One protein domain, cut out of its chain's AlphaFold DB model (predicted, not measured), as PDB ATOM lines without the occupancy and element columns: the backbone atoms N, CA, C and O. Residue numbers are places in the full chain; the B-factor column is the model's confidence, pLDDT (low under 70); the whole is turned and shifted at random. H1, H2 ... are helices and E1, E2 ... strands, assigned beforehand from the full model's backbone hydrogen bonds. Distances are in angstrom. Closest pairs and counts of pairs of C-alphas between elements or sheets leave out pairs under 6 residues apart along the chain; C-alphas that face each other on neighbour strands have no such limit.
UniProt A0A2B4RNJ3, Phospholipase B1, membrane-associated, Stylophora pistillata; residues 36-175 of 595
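Overview. This is residues 36 to 175 of the 595 residues of the protein "Phospholipase B1, membrane-associated" of Stylophora pistillata (UniProt A0A2B4RNJ3). Look for a sandwich of two strongly twisted sheets, four strands each, E2 E1 E4 E6 facing E3 E8 E7 E5, with H4 and the short H3 at one end and the short H1 and H2 at the other. The printed part has 140 residues with eight named strands and four named helices, in the order E1 E2 E3 E4 H1 H2 E5 E6 E7 E8 H3 H4. The first sheet is antiparallel, the second mixed; the class is mixed, helices and strands. It is compact, with a radius of gyration of the C-alphas of 15.3 A, yet elongated, spanning 47 by 31 by 24 A.

Arrangement. Begin at E1, residues 36 to 42, which forms a hairpin with E2, residues 47 to 49; N 40 and O 49 are 2.8 A apart. E4, residues 66 to 73, is antiparallel to E1, with N 39 and O 69 at 2.9 A, and to E6, residues 114 to 119, with N 68 and O 117 at 2.9 A. In the other sheet find E3, residues 54 to 57, parallel to E8, residues 137 to 145, with N 55 and O 142 at 2.9 A. E8 forms a hairpin with E7, residues 128 to 134, where N 141 and O 130 are 2.8 A apart. E5, residues 90 to 96, is antiparallel to E7, with N 93 and O 131 at 2.9 A. The sandwich, two sheets face to face, has facing parts 9.0 A centre to centre and planes 15 degrees apart; the closest C-alphas of E1 and E8 are Val 36 and Ser 138, 5.8 A. H1, residues 80 to 84, is on neither sheet. H2, residues 86 to 89, only grazes the second sheet. H3, residues 148 to 151, is only just not on it, with 4 pairs of C-alphas within 10 A. H4, residues 160 to 174, is on it, making two layers, a helix on one face of a sheet; its height over the sheet, 4.3 A, is only just above the sheet's level. In H1 and H4 every O i to N i+4 pair is within hydrogen-bond range; H2 and H3 are too short for one.

Along the chain. Find C-alpha 36 at (4.589, 36.649, -52.965), where E1 begins its 20.5 A. E4 spans 23.1 A, and E8 27.0 A to C-alpha 145 at (10.293, 31.813, -29.831). H4 runs 20.4 A to C-alpha 174 at (2.961, 30.259, -30.658).

Size, cuts and confidence. The C-alphas farthest apart, Glu 79 and Glu 149, are 48.2 A apart. The printed part has no cut, and its one long link joins E5 to E6. Mean pLDDT of the printed part is 83.2; residues 156 to 168 are among those under 70.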
ATOM      1  N   VAL A  36       3.689  36.270 -54.053       93.94
ATOM      2  CA  VAL A  36       4.589  36.649 -52.965       93.94
ATOM      3  C   VAL A  36       4.754  35.425 -52.081       93.94
ATOM      4  O   VAL A  36       3.767  34.812 -51.670       93.94
ATOM      5  N   LYS A  37       5.998  35.067 -51.787       96.12
ATOM      6  CA  LYS A  37       6.352  34.023 -50.826       96.12
ATOM      7  C   LYS A  37       7.297  34.601 -49.797       96.12
ATOM      8  O   LYS A  37       8.091  35.485 -50.102       96.12
ATOM      9  N   VAL A  38       7.219  34.079 -48.584       97.25
ATOM     10  CA  VAL A  38       8.079  34.491 -47.480       97.25
ATOM     11  C   VAL A  38       8.827  33.301 -46.904       97.25
ATOM     12  O   VAL A  38       8.426  32.146 -47.063       97.25
ATOM     13  N   GLY A  39       9.938  33.607 -46.251       96.94
ATOM     14  CA  GLY A  39      10.769  32.642 -45.558       96.94
ATOM     15  C   GLY A  39      11.811  33.330 -44.691       96.94
ATOM     16  O   GLY A  39      11.733  34.534 -44.439       96.94
ATOM     17  N   TYR A  40      12.804  32.574 -44.242       96.44
ATOM     18  CA  TYR A  40      13.853  33.089 -43.373       96.44
ATOM     19  C   TYR A  40      15.223  32.455 -43.631       96.44
ATOM     20  O   TYR A  40      15.341  31.385 -44.234       96.44
ATOM     21  N   LEU A  41      16.255  33.120 -43.111       95.25
ATOM     22  CA  LEU A  41      17.628  32.635 -43.006       95.25
ATOM     23  C   LEU A  41      18.223  33.072 -41.658       95.25
ATOM     24  O   LEU A  41      18.286  34.265 -41.365       95.25
ATOM     25  N   TRP A  42      18.709  32.109 -40.884       94.56
ATOM     26  CA  TRP A  42      19.654  32.303 -39.786       94.56
ATOM     27  C   TRP A  42      21.081  32.187 -40.314       94.56
ATOM     28  O   TRP A  42      21.368  31.285 -41.102       94.56
ATOM     29  N   GLU A  43      21.980  33.072 -39.888       92.25
ATOM     30  CA  GLU A  43      23.391  33.001 -40.295       92.25
ATOM     31  C   GLU A  43      24.200  31.960 -39.527       92.25
ATOM     32  O   GLU A  43      25.004  31.247 -40.125       92.25
ATOM     33  N   ASP A  44      23.990  31.881 -38.214       88.81
ATOM     34  CA  ASP A  44      24.776  31.038 -37.314       88.81
ATOM     35  C   ASP A  44      23.926  30.426 -36.176       88.81
ATOM     36  O   ASP A  44      23.324  31.177 -35.403       88.81
ATOM     37  N   PRO A  45      23.842  29.089 -36.054       90.25
ATOM     38  CA  PRO A  45      24.183  28.147 -37.116       90.25
ATOM     39  C   PRO A  45      23.300  28.397 -38.342       90.25
ATOM     40  O   PRO A  45      22.124  28.746 -38.213       90.25
ATOM     41  N   LYS A  46      23.865  28.222 -39.541       94.12
ATOM     42  CA  LYS A  46      23.135  28.500 -40.778       94.12
ATOM     43  C   LYS A  46      21.897  27.605 -40.888       94.12
ATOM     44  O   LYS A  46      22.016  26.380 -40.904       94.12
ATOM     45  N   GLN A  47      20.722  28.214 -41.011       94.94
ATOM     46  CA  GLN A  47      19.454  27.514 -41.218       94.94
ATOM     47  C   GLN A  47      18.534  28.373 -42.085       94.94
ATOM     48  O   GLN A  47      18.244  29.508 -41.727       94.94
ATOM     49  N   GLU A  48      18.042  27.834 -43.198       94.44
ATOM     50  CA  GLU A  48      17.178  28.567 -44.128       94.44
ATOM     51  C   GLU A  48      15.938  27.767 -44.511       94.44
ATOM     52  O   GLU A  48      15.982  26.544 -44.651       94.44
ATOM     53  N   ASN A  49      14.828  28.478 -44.690       94.62
ATOM     54  CA  ASN A  49      13.621  27.961 -45.314       94.62
ATOM     55  C   ASN A  49      12.925  29.119 -46.030       94.62
ATOM     56  O   ASN A  49      12.404  30.028 -45.391       94.62
ATOM     57  N   VAL A  50      12.942  29.100 -47.359       86.00
ATOM     58  CA  VAL A  50      12.482  30.217 -48.201       86.00
ATOM     59  C   VAL A  50      10.979  30.191 -48.504       86.00
ATOM     60  O   VAL A  50      10.474  31.116 -49.136       86.00
ATOM     61  N   HIS A  51      10.255  29.159 -48.057       91.56
ATOM     62  CA  HIS A  51       8.821  28.978 -48.309       91.56
ATOM     63  C   HIS A  51       8.094  28.519 -47.041       91.56
ATOM     64  O   HIS A  51       7.595  27.397 -46.952       91.56
ATOM     65  N   THR A  52       8.046  29.397 -46.044       94.62
ATOM     66  CA  THR A  52       7.401  29.136 -44.754       94.62
ATOM     67  C   THR A  52       6.720  30.390 -44.230       94.62
ATOM     68  O   THR A  52       7.217  31.500 -44.401       94.62
ATOM     69  N   SER A  53       5.589  30.207 -43.556       91.75
ATOM     70  CA  SER A  53       4.878  31.271 -42.845       91.75
ATOM     71  C   SER A  53       5.329  31.418 -41.391       91.75
ATOM     72  O   SER A  53       4.729  32.182 -40.644       91.75
ATOM     73  N   GLU A  54       6.357  30.685 -40.961       91.88
ATOM     74  CA  GLU A  54       6.831  30.697 -39.578       91.88
ATOM     75  C   GLU A  54       8.350  30.506 -39.486       91.88
ATOM     76  O   GLU A  54       8.942  29.709 -40.224       91.88
ATOM     77  N   VAL A  55       8.964  31.214 -38.536       92.69
ATOM     78  CA  VAL A  55      10.309  30.953 -38.019       92.69
ATOM     79  C   VAL A  55      10.266  30.889 -36.496       92.69
ATOM     80  O   VAL A  55       9.800  31.815 -35.836       92.69
ATOM     81  N   VAL A  56      10.795  29.806 -35.929       88.56
ATOM     82  CA  VAL A  56      10.877  29.611 -34.478       88.56
ATOM     83  C   VAL A  56      12.321  29.763 -34.025       88.56
ATOM     84  O   VAL A  56      13.211  29.031 -34.458       88.56
ATOM     85  N   MET A  57      12.554  30.728 -33.143       88.00
ATOM     86  CA  MET A  57      13.855  30.991 -32.549       88.00
ATOM     87  C   MET A  57      14.062  30.136 -31.304       88.00
ATOM     88  O   MET A  57      13.322  30.249 -30.330       88.00
ATOM     89  N   ASP A  58      15.112  29.330 -31.304       86.00
ATOM     90  CA  ASP A  58      15.559  28.559 -30.149       86.00
ATOM     91  C   ASP A  58      16.845  29.158 -29.549       86.00
ATOM     92  O   ASP A  58      17.423  30.135 -30.040       86.00
ATOM     93  N   LYS A  59      17.320  28.552 -28.461       84.75
ATOM     94  CA  LYS A  59      18.479  29.032 -27.701       84.75
ATOM     95  C   LYS A  59      19.746  29.240 -28.547       84.75
ATOM     96  O   LYS A  59      20.504  30.169 -28.257       84.75
ATOM     97  N   LYS A  60      19.990  28.414 -29.573       88.94
ATOM     98  CA  LYS A  60      21.211  28.488 -30.405       88.94
ATOM     99  C   LYS A  60      21.213  29.693 -31.351       88.94
ATOM    100  O   LYS A  60      22.291  30.183 -31.661       88.94
ATOM    101  N   HIS A  61      20.048  30.220 -31.733       89.12
ATOM    102  CA  HIS A  61      19.951  31.358 -32.657       89.12
ATOM    103  C   HIS A  61      19.845  32.728 -31.964       89.12
ATOM    104  O   HIS A  61      19.794  33.755 -32.634       89.12
ATOM    105  N   THR A  62      19.868  32.785 -30.628       82.31
ATOM    106  CA  THR A  62      19.728  34.042 -29.854       82.31
ATOM    107  C   THR A  62      20.804  35.098 -30.139       82.31
ATOM    108  O   THR A  62      20.598  36.275 -29.857       82.31
ATOM    109  N   ARG A  63      21.955  34.694 -30.694       85.81
ATOM    110  CA  ARG A  63      23.058  35.585 -31.107       85.81
ATOM    111  C   ARG A  63      23.251  35.648 -32.624       85.81
ATOM    112  O   ARG A  63      24.229  36.225 -33.087       85.81
ATOM    113  N   SER A  64      22.352  35.022 -33.374       90.25
ATOM    114  CA  SER A  64      22.406  34.930 -34.827       90.25
ATOM    115  C   SER A  64      21.819  36.174 -35.486       90.25
ATOM    116  O   SER A  64      21.054  36.914 -34.867       90.25
ATOM    117  N   ILE A  65      22.119  36.373 -36.768       91.81
ATOM    118  CA  ILE A  65      21.405  37.344 -37.599       91.81
ATOM    119  C   ILE A  65      20.210  36.637 -38.239       91.81
ATOM    120  O   ILE A  65      20.386  35.662 -38.972       91.81
ATOM    121  N   LEU A  66      19.003  37.151 -37.984       93.44
ATOM    122  CA  LEU A  66      17.785  36.721 -38.672       93.44
ATOM    123  C   LEU A  66      17.584  37.558 -39.927       93.44
ATOM    124  O   LEU A  66      17.545  38.787 -39.852       93.44
ATOM    125  N   ARG A  67      17.369  36.906 -41.065       94.31
ATOM    126  CA  ARG A  67      16.827  37.541 -42.266       94.31
ATOM    127  C   ARG A  67      15.452  36.990 -42.567       94.31
ATOM    128  O   ARG A  67      15.306  35.777 -42.660       94.31
ATOM    129  N   LEU A  68      14.478  37.871 -42.767       95.62
ATOM    130  CA  LEU A  68      13.188  37.499 -43.345       95.62
ATOM    131  C   LEU A  68      13.246  37.793 -44.835       95.62
ATOM    132  O   LEU A  68      13.571  38.909 -45.236       95.62
ATOM    133  N   ILE A  69      12.987  36.769 -45.635       95.81
ATOM    134  CA  ILE A  69      13.122  36.779 -47.086       95.81
ATOM    135  C   ILE A  69      11.725  36.895 -47.681       95.81
ATOM    136  O   ILE A  69      10.804  36.218 -47.235       95.81
ATOM    137  N   CYS A  70      11.585  37.740 -48.692       95.19
ATOM    138  CA  CYS A  70      10.401  37.831 -49.524       95.19
ATOM    139  C   CYS A  70      10.800  37.627 -50.978       95.19
ATOM    140  O   CYS A  70      11.666  38.327 -51.499       95.19
ATOM    141  N   GLU A  71      10.176  36.642 -51.605       95.25
ATOM    142  CA  GLU A  71      10.335  36.308 -53.010       95.25
ATOM    143  C   GLU A  71       9.072  36.731 -53.756       95.25
ATOM    144  O   GLU A  71       7.958  36.377 -53.362       95.25
ATOM    145  N   ILE A  72       9.249  37.509 -54.817       92.88
ATOM    146  CA  ILE A  72       8.169  38.119 -55.588       92.88
ATOM    147  C   ILE A  72       8.187  37.606 -57.024       92.88
ATOM    148  O   ILE A  72       9.244  37.345 -57.599       92.88
ATOM    149  N   TYR A  73       7.005  37.500 -57.628       90.75
ATOM    150  CA  TYR A  73       6.877  37.175 -59.044       90.75
ATOM    151  C   TYR A  73       5.765  38.000 -59.717       90.75
ATOM    152  O   TYR A  73       4.652  38.076 -59.179       90.75
ATOM    153  N   PRO A  74       6.016  38.594 -60.901       90.81
ATOM    154  CA  PRO A  74       7.321  38.722 -61.563       90.81
ATOM    155  C   PRO A  74       8.274  39.642 -60.779       90.81
ATOM    156  O   PRO A  74       7.817  40.495 -60.012       90.81
ATOM    157  N   GLY A  75       9.582  39.462 -60.984       87.94
ATOM    158  CA  GLY A  75      10.606  40.347 -60.422       87.94
ATOM    159  C   GLY A  75      10.404  41.797 -60.867       87.94
ATOM    160  O   GLY A  75       9.857  42.055 -61.944       87.94
ATOM    161  N   LEU A  76      10.817  42.745 -60.025       86.31
ATOM    162  CA  LEU A  76      10.709  44.164 -60.357       86.31
ATOM    163  C   LEU A  76      11.605  44.498 -61.565       86.31
ATOM    164  O   LEU A  76      12.748  44.039 -61.612       86.31
ATOM    165  N   PRO A  77      11.142  45.327 -62.521       83.00
ATOM    166  CA  PRO A  77      12.002  45.815 -63.589       83.00
ATOM    167  C   PRO A  77      13.219  46.542 -63.013       83.00
ATOM    168  O   PRO A  77      13.085  47.381 -62.123       83.00
ATOM    169  N   SER A  78      14.405  46.264 -63.552       74.50
ATOM    170  CA  SER A  78      15.648  46.947 -63.171       74.50
ATOM    171  C   SER A  78      15.795  48.342 -63.804       74.50
ATOM    172  O   SER A  78      16.823  48.996 -63.640       74.50
ATOM    173  N   GLU A  79      14.773  48.819 -64.520       78.62
ATOM    174  CA  GLU A  79      14.719  50.166 -65.092       78.62
ATOM    175  C   GLU A  79      14.678  51.246 -63.996       78.62
ATOM    176  O   GLU A  79      14.031  51.080 -62.960       78.62
ATOM    177  N   GLY A  80      15.324  52.391 -64.250       72.94
ATOM    178  CA  GLY A  80      15.641  53.395 -63.222       72.94
ATOM    179  C   GLY A  80      14.464  53.832 -62.340       72.94
ATOM    180  O   GLY A  80      14.584  53.828 -61.121       72.94
ATOM    181  N   LYS A  81      13.288  54.111 -62.919       77.81
ATOM    182  CA  LYS A  81      12.113  54.558 -62.143       77.81
ATOM    183  C   LYS A  81      11.606  53.499 -61.149       77.81
ATOM    184  O   LYS A  81      11.162  53.853 -60.061       77.81
ATOM    185  N   TYR A  82      11.648  52.217 -61.513       75.56
ATOM    186  CA  TYR A  82      11.221  51.120 -60.635       75.56
ATOM    187  C   TYR A  82      12.283  50.802 -59.588       75.56
ATOM    188  O   TYR A  82      11.947  50.490 -58.448       75.56
ATOM    189  N   TRP A  83      13.556  50.936 -59.961       78.06
ATOM    190  CA  TRP A  83      14.677  50.784 -59.045       78.06
ATOM    191  C   TRP A  83      14.655  51.827 -57.922       78.06
ATOM    192  O   TRP A  83      14.833  51.467 -56.758       78.06
ATOM    193  N   ASP A  84      14.374  53.089 -58.249       81.81
ATOM    194  CA  ASP A  84      14.312  54.180 -57.269       81.81
ATOM    195  C   ASP A  84      13.120  54.037 -56.305       81.81
ATOM    196  O   ASP A  84      13.194  54.467 -55.156       81.81
ATOM    197  N   MET A  85      12.038  53.386 -56.748       81.38
ATOM    198  CA  MET A  85      10.818  53.160 -55.962       81.38
ATOM    199  C   MET A  85      10.720  51.744 -55.369       81.38
ATOM    200  O   MET A  85       9.687  51.382 -54.810       81.38
ATOM    201  N   LYS A  86      11.753  50.901 -55.485       84.19
ATOM    202  CA  LYS A  86      11.645  49.460 -55.179       84.19
ATOM    203  C   LYS A  86      11.175  49.145 -53.753       84.19
ATOM    204  O   LYS A  86      10.380  48.226 -53.571       84.19
ATOM    205  N   ASP A  87      11.593  49.939 -52.770       82.19
ATOM    206  CA  ASP A  87      11.199  49.770 -51.363       82.19
ATOM    207  C   ASP A  87       9.783  50.320 -51.079       82.19
ATOM    208  O   ASP A  87       9.171  49.992 -50.063       82.19
ATOM    209  N   GLU A  88       9.228  51.129 -51.990       83.31
ATOM    210  CA  GLU A  88       7.822  51.556 -51.972       83.31
ATOM    211  C   GLU A  88       6.912  50.537 -52.673       83.31
ATOM    212  O   GLU A  88       5.752  50.369 -52.288       83.31
ATOM    213  N   LEU A  89       7.439  49.844 -53.688       86.12
ATOM    214  CA  LEU A  89       6.721  48.840 -54.475       86.12
ATOM    215  C   LEU A  89       6.628  47.487 -53.764       86.12
ATOM    216  O   LEU A  89       5.600  46.817 -53.868       86.12
ATOM    217  N   VAL A  90       7.675  47.095 -53.033       89.44
ATOM    218  CA  VAL A  90       7.689  45.883 -52.207       89.44
ATOM    219  C   VAL A  90       7.932  46.275 -50.765       89.44
ATOM    220  O   VAL A  90       9.041  46.631 -50.368       89.44
ATOM    221  N   ARG A  91       6.864  46.212 -49.973       90.12
ATOM    222  CA  ARG A  91       6.850  46.742 -48.611       90.12
ATOM    223  C   ARG A  91       6.853  45.623 -47.596       90.12
ATOM    224  O   ARG A  91       6.092  44.665 -47.711       90.12
ATOM    225  N   TRP A  92       7.651  45.808 -46.556       92.75
ATOM    226  CA  TRP A  92       7.552  45.025 -45.337       92.75
ATOM    227  C   TRP A  92       6.809  45.819 -44.273       92.75
ATOM    228  O   TRP A  92       7.140  46.968 -43.980       92.75
ATOM    229  N   GLN A  93       5.828  45.176 -43.656       92.00
ATOM    230  CA  GLN A  93       5.093  45.739 -42.538       92.00
ATOM    231  C   GLN A  93       5.018  44.718 -41.414       92.00
ATOM    232  O   GLN A  93       4.644  43.565 -41.631       92.00
ATOM    233  N   LYS A  94       5.345  45.143 -40.197       91.31
ATOM    234  CA  LYS A  94       5.005  44.381 -39.004       91.31
ATOM    235  C   LYS A  94       3.513  44.566 -38.753       91.31
ATOM    236  O   LYS A  94       3.057  45.695 -38.629       91.31
ATOM    237  N   THR A  95       2.747  43.484 -38.725       88.12
ATOM    238  CA  THR A  95       1.279  43.505 -38.597       88.12
ATOM    239  C   THR A  95       0.790  43.129 -37.199       88.12
ATOM    240  O   THR A  95      -0.383  43.314 -36.886       88.12
ATOM    241  N   GLY A  96       1.680  42.651 -36.329       82.88
ATOM    242  CA  GLY A  96       1.391  42.366 -34.926       82.88
ATOM    243  C   GLY A  96       2.677  42.085 -34.144       82.88
ATOM    244  O   GLY A  96       3.655  41.653 -34.755       82.88
ATOM    245  N   PRO A  97       2.731  42.327 -32.821       74.00
ATOM    246  CA  PRO A  97       1.662  42.857 -31.963       74.00
ATOM    247  C   PRO A  97       1.323  44.340 -32.171       74.00
ATOM    248  O   PRO A  97       0.220  44.768 -31.840       74.00
ATOM    249  N   LYS A  98       2.260  45.125 -32.709       78.31
ATOM    250  CA  LYS A  98       2.059  46.522 -33.104       78.31
ATOM    251  C   LYS A  98       2.239  46.639 -34.609       78.31
ATOM    252  O   LYS A  98       3.107  45.970 -35.171       78.31
ATOM    253  N   VAL A  99       1.414  47.477 -35.230       84.69
ATOM    254  CA  VAL A  99       1.527  47.768 -36.659       84.69
ATOM    255  C   VAL A  99       2.624  48.802 -36.863       84.69
ATOM    256  O   VAL A  99       2.507  49.924 -36.372       84.69
ATOM    257  N   GLU A 100       3.685  48.417 -37.562       85.00
ATOM    258  CA  GLU A 100       4.859  49.259 -37.791       85.00
ATOM    259  C   GLU A 100       5.405  49.039 -39.202       85.00
ATOM    260  O   GLU A 100       5.593  47.904 -39.648       85.00
ATOM    261  N   ASP A 101       5.684  50.131 -39.912       82.94
ATOM    262  CA  ASP A 101       6.318  50.055 -41.225       82.94
ATOM    263  C   ASP A 101       7.808  49.732 -41.075       82.94
ATOM    264  O   ASP A 101       8.541  50.414 -40.351       82.94
ATOM    265  N   VAL A 102       8.280  48.717 -41.801       83.69
ATOM    266  CA  VAL A 102       9.690  48.324 -41.774       83.69
ATOM    267  C   VAL A 102      10.438  49.110 -42.844       83.69
ATOM    268  O   VAL A 102      10.482  48.738 -44.012       83.69
ATOM    269  N   LYS A 103      11.048  50.224 -42.433       68.38
ATOM    270  CA  LYS A 103      11.661  51.214 -43.340       68.38
ATOM    271  C   LYS A 103      13.032  50.832 -43.910       68.38
ATOM    272  O   LYS A 103      13.658  51.648 -44.576       68.38
ATOM    273  N   SER A 104      13.547  49.642 -43.612       63.38
ATOM    274  CA  SER A 104      14.921  49.266 -43.956       63.38
ATOM    275  C   SER A 104      14.994  47.852 -44.514       63.38
ATOM    276  O   SER A 104      15.407  46.920 -43.817       63.38
ATOM    277  N   VAL A 105      14.616  47.714 -45.784       72.81
ATOM    278  CA  VAL A 105      15.047  46.594 -46.621       72.81
ATOM    279  C   VAL A 105      16.572  46.631 -46.705       72.81
ATOM    280  O   VAL A 105      17.175  47.656 -47.013       72.81
ATOM    281  N   ARG A 106      17.215  45.522 -46.344       76.00
ATOM    282  CA  ARG A 106      18.677  45.445 -46.197       76.00
ATOM    283  C   ARG A 106      19.342  44.780 -47.394       76.00
ATOM    284  O   ARG A 106      20.545  44.940 -47.571       76.00
ATOM    285  N   TYR A 107      18.585  44.009 -48.168       81.00
ATOM    286  CA  TYR A 107      19.104  43.202 -49.261       81.00
ATOM    287  C   TYR A 107      18.081  43.091 -50.390       81.00
ATOM    288  O   TYR A 107      16.897  42.891 -50.127       81.00
ATOM    289  N   TRP A 108      18.580  43.159 -51.620       88.62
ATOM    290  CA  TRP A 108      17.876  42.857 -52.861       88.62
ATOM    291  C   TRP A 108      18.747  41.897 -53.675       88.62
ATOM    292  O   TRP A 108      19.963  42.079 -53.705       88.62
ATOM    293  N   SER A 109      18.152  40.884 -54.306       87.56
ATOM    294  CA  SER A 109      18.873  40.041 -55.265       87.56
ATOM    295  C   SER A 109      19.113  40.782 -56.580       87.56
ATOM    296  O   SER A 109      18.317  41.634 -56.973       87.56
ATOM    297  N   ASP A 110      20.192  40.425 -57.280       86.31
ATOM    298  CA  ASP A 110      20.590  41.066 -58.544       86.31
ATOM    299  C   ASP A 110      19.514  40.959 -59.640       86.31
ATOM    300  O   ASP A 110      19.388  41.836 -60.491       86.31
ATOM    301  N   ASP A 111      18.711  39.894 -59.604       88.50
ATOM    302  CA  ASP A 111      17.602  39.634 -60.525       88.50
ATOM    303  C   ASP A 111      16.270  40.278 -60.094       88.50
ATOM    304  O   ASP A 111      15.250  40.080 -60.751       88.50
ATOM    305  N   MET A 112      16.261  41.035 -58.990       88.62
ATOM    306  CA  MET A 112      15.090  41.738 -58.455       88.62
ATOM    307  C   MET A 112      13.884  40.844 -58.134       88.62
ATOM    308  O   MET A 112      12.739  41.304 -58.109       88.62
ATOM    309  N   THR A 113      14.132  39.565 -57.841       91.50
ATOM    310  CA  THR A 113      13.097  38.607 -57.421       91.50
ATOM    311  C   THR A 113      13.015  38.435 -55.908       91.50
ATOM    312  O   THR A 113      12.015  37.919 -55.411       91.50
ATOM    313  N   LYS A 114      14.038  38.857 -55.153       92.31
ATOM    314  CA  LYS A 114      14.106  38.666 -53.701       92.31
ATOM    315  C   LYS A 114      14.511  39.931 -52.975       92.31
ATOM    316  O   LYS A 114      15.440  40.630 -53.370       92.31
ATOM    317  N   THR A 115      13.867  40.147 -51.841       92.56
ATOM    318  CA  THR A 115      14.204  41.184 -50.874       92.56
ATOM    319  C   THR A 115      14.297  40.585 -49.475       92.56
ATOM    320  O   THR A 115      13.647  39.579 -49.183       92.56
ATOM    321  N   ALA A 116      15.109  41.172 -48.598       92.44
ATOM    322  CA  ALA A 116      15.156  40.756 -47.205       92.44
ATOM    323  C   ALA A 116      15.341  41.912 -46.219       92.44
ATOM    324  O   ALA A 116      16.077  42.875 -46.464       92.44
ATOM    325  N   ILE A 117      14.713  41.756 -45.055       93.00
ATOM    326  CA  ILE A 117      14.960  42.573 -43.865       93.00
ATOM    327  C   ILE A 117      15.830  41.780 -42.890       93.00
ATOM    328  O   ILE A 117      15.639  40.576 -42.721       93.00
ATOM    329  N   SER A 118      16.805  42.450 -42.273       91.19
ATOM    330  CA  SER A 118      17.822  41.812 -41.427       91.19
ATOM    331  C   SER A 118      17.791  42.367 -40.010       91.19
ATOM    332  O   SER A 118      17.843  43.586 -39.818       91.19
ATOM    333  N   PHE A 119      17.815  41.466 -39.033       89.44
ATOM    334  CA  PHE A 119      17.868  41.763 -37.610       89.44
ATOM    335  C   PHE A 119      19.179  41.237 -37.026       89.44
ATOM    336  O   PHE A 119      19.356  40.035 -36.845       89.44
ATOM    337  N   SER A 120      20.119  42.146 -36.758       82.56
ATOM    338  CA  SER A 120      21.447  41.821 -36.218       82.56
ATOM    339  C   SER A 120      21.505  41.802 -34.688       82.56
ATOM    340  O   SER A 120      22.493  41.355 -34.118       82.56
ATOM    341  N   ASN A 121      20.478  42.324 -34.018       75.31
ATOM    342  CA  ASN A 121      20.354  42.311 -32.567       75.31
ATOM    343  C   ASN A 121      18.981  41.749 -32.223       75.31
ATOM    344  O   ASN A 121      17.986  42.457 -32.337       75.31
ATOM    345  N   ILE A 122      18.934  40.463 -31.890       77.38
ATOM    346  CA  ILE A 122      17.684  39.757 -31.647       77.38
ATOM    347  C   ILE A 122      17.177  40.087 -30.239       77.38
ATOM    348  O   ILE A 122      17.799  39.769 -29.226       77.38
ATOM    349  N   THR A 123      16.035  40.751 -30.191       77.88
ATOM    350  CA  THR A 123      15.385  41.297 -29.000       77.88
ATOM    351  C   THR A 123      13.897  40.937 -29.031       77.88
ATOM    352  O   THR A 123      13.374  40.506 -30.062       77.88
ATOM    353  N   LEU A 124      13.193  41.057 -27.900       75.75
ATOM    354  CA  LEU A 124      11.783  40.632 -27.822       75.75
ATOM    355  C   LEU A 124      10.838  41.430 -28.739       75.75
ATOM    356  O   LEU A 124       9.782  40.925 -29.106       75.75
ATOM    357  N   ASP A 125      11.197  42.652 -29.126       77.00
ATOM    358  CA  ASP A 125      10.443  43.488 -30.069       77.00
ATOM    359  C   ASP A 125      10.510  42.994 -31.519       77.00
ATOM    360  O   ASP A 125       9.704  43.435 -32.330       77.00
ATOM    361  N   ILE A 126      11.390  42.051 -31.865       85.38
ATOM    362  CA  ILE A 126      11.393  41.427 -33.202       85.38
ATOM    363  C   ILE A 126      10.346  40.311 -33.303       85.38
ATOM    364  O   ILE A 126       9.961  39.907 -34.395       85.38
ATOM    365  N   LEU A 127       9.826  39.826 -32.175       85.94
ATOM    366  CA  LEU A 127       8.733  38.862 -32.193       85.94
ATOM    367  C   LEU A 127       7.462  39.525 -32.738       85.94
ATOM    368  O   LEU A 127       7.125  40.664 -32.382       85.94
ATOM    369  N   GLY A 128       6.761  38.821 -33.622       88.62
ATOM    370  CA  GLY A 128       5.600  39.376 -34.306       88.62
ATOM    371  C   GLY A 128       5.315  38.760 -35.666       88.62
ATOM    372  O   GLY A 128       6.029  37.874 -36.129       88.62
ATOM    373  N   SER A 129       4.268  39.259 -36.313       92.06
ATOM    374  CA  SER A 129       3.931  38.911 -37.695       92.06
ATOM    375  C   SER A 129       4.452  39.977 -38.640       92.06
ATOM    376  O   SER A 129       4.256  41.169 -38.402       92.06
ATOM    377  N   TYR A 130       5.080  39.547 -39.727       94.44
ATOM    378  CA  TYR A 130       5.634  40.415 -40.757       94.44
ATOM    379  C   TYR A 130       5.020  40.050 -42.094       94.44
ATOM    380  O   TYR A 130       5.083  38.898 -42.512       94.44
ATOM    381  N   SER A 131       4.430  41.026 -42.769       95.12
ATOM    382  CA  SER A 131       3.849  40.846 -44.094       95.12
ATOM    383  C   SER A 131       4.726  41.513 -45.138       95.12
ATOM    384  O   SER A 131       5.042  42.697 -45.014       95.12
ATOM    385  N   CYS A 132       5.099  40.748 -46.160       94.75
ATOM    386  CA  CYS A 132       5.634  41.293 -47.396       94.75
ATOM    387  C   CYS A 132       4.470  41.543 -48.353       94.75
ATOM    388  O   CYS A 132       3.648  40.651 -48.570       94.75
ATOM    389  N   ILE A 133       4.395  42.749 -48.902       92.38
ATOM    390  CA  ILE A 133       3.306  43.216 -49.756       92.38
ATOM    391  C   ILE A 133       3.908  43.655 -51.086       92.38
ATOM    392  O   ILE A 133       4.810  44.494 -51.100       92.38
ATOM    393  N   TYR A 134       3.390  43.119 -52.186       91.69
ATOM    394  CA  TYR A 134       3.768  43.494 -53.546       91.69
ATOM    395  C   TYR A 134       2.502  43.606 -54.390       91.69
ATOM    396  O   TYR A 134       1.800  42.615 -54.583       91.69
ATOM    397  N   GLY A 135       2.186  44.816 -54.859       86.06
ATOM    398  CA  GLY A 135       0.893  45.099 -55.485       86.06
ATOM    399  C   GLY A 135      -0.276  44.755 -54.553       86.06
ATOM    400  O   GLY A 135      -0.315  45.214 -53.411       86.06
ATOM    401  N   ASP A 136      -1.195  43.922 -55.042       85.50
ATOM    402  CA  ASP A 136      -2.405  43.499 -54.320       85.50
ATOM    403  C   ASP A 136      -2.247  42.146 -53.603       85.50
ATOM    404  O   ASP A 136      -3.193  41.648 -52.987       85.50
ATOM    405  N   VAL A 137      -1.066  41.523 -53.682       91.69
ATOM    406  CA  VAL A 137      -0.778  40.248 -53.016       91.69
ATOM    407  C   VAL A 137       0.193  40.436 -51.858       91.69
ATOM    408  O   VAL A 137       1.095  41.276 -51.877       91.69
ATOM    409  N   SER A 138       0.021  39.616 -50.828       94.25
ATOM    410  CA  SER A 138       0.882  39.630 -49.652       94.25
ATOM    411  C   SER A 138       1.052  38.238 -49.074       94.25
ATOM    412  O   SER A 138       0.134  37.421 -49.150       94.25
ATOM    413  N   ALA A 139       2.188  37.999 -48.426       96.06
ATOM    414  CA  ALA A 139       2.394  36.819 -47.599       96.06
ATOM    415  C   ALA A 139       2.985  37.218 -46.246       96.06
ATOM    416  O   ALA A 139       3.741  38.186 -46.146       96.06
ATOM    417  N   THR A 140       2.623  36.466 -45.210       95.62
ATOM    418  CA  THR A 140       2.968  36.768 -43.819       95.62
ATOM    419  C   THR A 140       3.842  35.668 -43.236       95.62
ATOM    420  O   THR A 140       3.574  34.485 -43.442       95.62
ATOM    421  N   ILE A 141       4.878  36.073 -42.504       95.06
ATOM    422  CA  ILE A 141       5.732  35.200 -41.704       95.06
ATOM    423  C   ILE A 141       5.657  35.603 -40.230       95.06
ATOM    424  O   ILE A 141       5.808  36.777 -39.881       95.06
ATOM    425  N   ASP A 142       5.426  34.618 -39.370       92.19
ATOM    426  CA  ASP A 142       5.414  34.772 -37.922       92.19
ATOM    427  C   ASP A 142       6.815  34.484 -37.365       92.19
ATOM    428  O   ASP A 142       7.392  33.420 -37.597       92.19
ATOM    429  N   VAL A 143       7.378  35.447 -36.632       91.38
ATOM    430  CA  VAL A 143       8.653  35.314 -35.920       91.38
ATOM    431  C   VAL A 143       8.362  34.974 -34.469       91.38
ATOM    432  O   VAL A 143       7.882  35.815 -33.704       91.38
ATOM    433  N   LEU A 144       8.647  33.727 -34.104       86.62
ATOM    434  CA  LEU A 144       8.277  33.129 -32.830       86.62
ATOM    435  C   LEU A 144       9.503  32.719 -32.004       86.62
ATOM    436  O   LEU A 144      10.635  32.721 -32.484       86.62
ATOM    437  N   VAL A 145       9.270  32.334 -30.748       82.62
ATOM    438  CA  VAL A 145      10.293  31.813 -29.831       82.62
ATOM    439  C   VAL A 145       9.892  30.423 -29.344       82.62
ATOM    440  O   VAL A 145       8.720  30.172 -29.076       82.62
ATOM    441  N   ALA A 146      10.867  29.522 -29.256       78.81
ATOM    442  CA  ALA A 146      10.660  28.095 -29.024       78.81
ATOM    443  C   ALA A 146      10.148  27.771 -27.617       78.81
ATOM    444  O   ALA A 146       9.377  26.831 -27.449       78.81
ATOM    445  N   ASP A 147      10.601  28.525 -26.611       70.19
ATOM    446  CA  ASP A 147      10.276  28.303 -25.205       70.19
ATOM    447  C   ASP A 147      10.475  29.567 -24.347       70.19
ATOM    448  O   ASP A 147      11.014  30.597 -24.768       70.19
ATOM    449  N   ALA A 148       9.995  29.485 -23.107       62.44
ATOM    450  CA  ALA A 148      10.132  30.518 -22.085       62.44
ATOM    451  C   ALA A 148      11.583  30.843 -21.728       62.44
ATOM    452  O   ALA A 148      11.906  31.996 -21.450       62.44
ATOM    453  N   GLU A 149      12.448  29.833 -21.696       68.06
ATOM    454  CA  GLU A 149      13.843  29.996 -21.293       68.06
ATOM    455  C   GLU A 149      14.639  30.759 -22.351       68.06
ATOM    456  O   GLU A 149      15.464  31.606 -22.019       68.06
ATOM    457  N   THR A 150      14.328  30.532 -23.622       73.25
ATOM    458  CA  THR A 150      14.905  31.242 -24.758       73.25
ATOM    459  C   THR A 150      14.478  32.710 -24.747       73.25
ATOM    460  O   THR A 150      15.328  33.592 -24.860       73.25
ATOM    461  N   ALA A 151      13.193  32.994 -24.504       70.81
ATOM    462  CA  ALA A 151      12.685  34.365 -24.408       70.81
ATOM    463  C   ALA A 151      13.367  35.182 -23.290       70.81
ATOM    464  O   ALA A 151      13.638  36.367 -23.474       70.81
ATOM    465  N   LYS A 152      13.696  34.552 -22.152       64.44
ATOM    466  CA  LYS A 152      14.369  35.202 -21.006       64.44
ATOM    467  C   LYS A 152      15.801  35.660 -21.297       64.44
ATOM    468  O   LYS A 152      16.326  36.486 -20.555       64.44
ATOM    469  N   ILE A 153      16.452  35.099 -22.316       74.31
ATOM    470  CA  ILE A 153      17.832  35.448 -22.691       74.31
ATOM    471  C   ILE A 153      17.853  36.686 -23.603       74.31
ATOM    472  O   ILE A 153      18.876  37.367 -23.698       74.31
ATOM    473  N   LEU A 154      16.729  37.000 -24.253       74.81
ATOM    474  CA  LEU A 154      16.602  38.145 -25.147       74.81
ATOM    475  C   LEU A 154      16.518  39.454 -24.358       74.81
ATOM    476  O   LEU A 154      15.935  39.523 -23.275       74.81
ATOM    477  N   LYS A 155      17.069  40.529 -24.931       73.38
ATOM    478  CA  LYS A 155      16.922  41.871 -24.361       73.38
ATOM    479  C   LYS A 155      15.436  42.256 -24.366       73.38
ATOM    480  O   LYS A 155      14.772  42.170 -25.404       73.38
ATOM    481  N   THR A 156      14.929  42.670 -23.207       64.50
ATOM    482  CA  THR A 156      13.537  43.090 -23.023       64.50
ATOM    483  C   THR A 156      13.306  44.508 -23.555       64.50
ATOM    484  O   THR A 156      14.236  45.324 -23.548       64.50
ATOM    485  N   PRO A 157      12.079  44.837 -24.006       63.19
ATOM    486  CA  PRO A 157      11.706  46.211 -24.303       63.19
ATOM    487  C   PRO A 157      11.803  47.054 -23.030       63.19
ATOM    488  O   PRO A 157      11.526  46.578 -21.927       63.19
ATOM    489  N   GLU A 158      12.148  48.330 -23.178       55.88
ATOM    490  CA  GLU A 158      12.236  49.252 -22.037       55.88
ATOM    491  C   GLU A 158      10.859  49.586 -21.445       55.88
ATOM    492  O   GLU A 158      10.768  50.093 -20.329       55.88
ATOM    493  N   ASN A 159       9.783  49.289 -22.175       61.28
ATOM    494  CA  ASN A 159       8.405  49.560 -21.800       61.28
ATOM    495  C   ASN A 159       7.694  48.263 -21.373       61.28
ATOM    496  O   ASN A 159       7.549  47.335 -22.166       61.28
ATOM    497  N   VAL A 160       7.198  48.206 -20.131       58.94
ATOM    498  CA  VAL A 160       6.498  47.015 -19.613       58.94
ATOM    499  C   VAL A 160       5.199  46.709 -20.361       58.94
ATOM    500  O   VAL A 160       4.813  45.550 -20.457       58.94
ATOM    501  N   ILE A 161       4.517  47.732 -20.888       59.16
ATOM    502  CA  ILE A 161       3.277  47.562 -21.654       59.16
ATOM    503  C   ILE A 161       3.615  46.876 -22.969       59.16
ATOM    504  O   ILE A 161       2.940  45.937 -23.354       59.16
ATOM    505  N   GLU A 162       4.696  47.298 -23.623       65.31
ATOM    506  CA  GLU A 162       5.195  46.658 -24.838       65.31
ATOM    507  C   GLU A 162       5.671  45.230 -24.580       65.31
ATOM    508  O   GLU A 162       5.326  44.333 -25.343       65.31
ATOM    509  N   LEU A 163       6.379  45.003 -23.469       65.31
ATOM    510  CA  LEU A 163       6.736  43.662 -23.017       65.31
ATOM    511  C   LEU A 163       5.479  42.801 -22.823       65.31
ATOM    512  O   LEU A 163       5.422  41.704 -23.365       65.31
ATOM    513  N   HIS A 164       4.455  43.310 -22.133       64.62
ATOM    514  CA  HIS A 164       3.173  42.624 -21.964       64.62
ATOM    515  C   HIS A 164       2.498  42.355 -23.315       64.62
ATOM    516  O   HIS A 164       2.125  41.220 -23.576       64.62
ATOM    517  N   THR A 165       2.388  43.344 -24.210       67.56
ATOM    518  CA  THR A 165       1.786  43.162 -25.540       67.56
ATOM    519  C   THR A 165       2.520  42.087 -26.343       67.56
ATOM    520  O   THR A 165       1.866  41.209 -26.901       67.56
ATOM    521  N   CYS A 166       3.858  42.106 -26.369       69.06
ATOM    522  CA  CYS A 166       4.653  41.069 -27.028       69.06
ATOM    523  C   CYS A 166       4.405  39.692 -26.404       69.06
ATOM    524  O   CYS A 166       4.127  38.733 -27.113       69.06
ATOM    525  N   ILE A 167       4.446  39.592 -25.079       67.50
ATOM    526  CA  ILE A 167       4.249  38.342 -24.337       67.50
ATOM    527  C   ILE A 167       2.840  37.768 -24.551       67.50
ATOM    528  O   ILE A 167       2.706  36.575 -24.828       67.50
ATOM    529  N   SER A 168       1.791  38.591 -24.470       68.31
ATOM    530  CA  SER A 168       0.405  38.176 -24.725       68.31
ATOM    531  C   SER A 168       0.218  37.710 -26.166       68.31
ATOM    532  O   SER A 168      -0.327  36.635 -26.397       68.31
ATOM    533  N   TYR A 169       0.740  38.476 -27.128       72.25
ATOM    534  CA  TYR A 169       0.690  38.123 -28.544       72.25
ATOM    535  C   TYR A 169       1.340  36.767 -28.820       72.25
ATOM    536  O   TYR A 169       0.777  35.914 -29.504       72.25
ATOM    537  N   MET A 170       2.508  36.540 -28.220       70.81
ATOM    538  CA  MET A 170       3.234  35.284 -28.340       70.81
ATOM    539  C   MET A 170       2.470  34.114 -27.722       70.81
ATOM    540  O   MET A 170       2.357  33.064 -28.356       70.81
ATOM    541  N   LYS A 171       1.882  34.290 -26.535       63.91
ATOM    542  CA  LYS A 171       1.051  33.266 -25.886       63.91
ATOM    543  C   LYS A 171      -0.082  32.786 -26.798       63.91
ATOM    544  O   LYS A 171      -0.326  31.575 -26.866       63.91
ATOM    545  N   ASP A 172      -0.742  33.711 -27.488       66.25
ATOM    546  CA  ASP A 172      -1.870  33.407 -28.369       66.25
ATOM    547  C   ASP A 172      -1.412  32.712 -29.657       66.25
ATOM    548  O   ASP A 172      -2.006  31.709 -30.051       66.25
ATOM    549  N   LYS A 173      -0.318  33.189 -30.265       68.19
ATOM    550  CA  LYS A 173       0.180  32.714 -31.566       68.19
ATOM    551  C   LYS A 173       0.980  31.417 -31.524       68.19
ATOM    552  O   LYS A 173       0.755  30.541 -32.346       68.19
ATOM    553  N   SER A 174       1.919  31.299 -30.593       60.94
ATOM    554  CA  SER A 174       2.961  30.259 -30.658       60.94
ATOM    555  C   SER A 174       2.679  29.014 -29.823       60.94
ATOM    556  O   SER A 174       3.407  28.036 -29.937       60.94
ATOM    557  N   GLY A 175       1.640  29.021 -28.976       55.72
ATOM    558  CA  GLY A 175       1.278  27.842 -28.175       55.72
ATOM    559  C   GLY A 175       2.439  27.267 -27.350       55.72
ATOM    560  O   GLY A 175       2.438  26.075 -27.064       55.72
TER     561      GLY A 175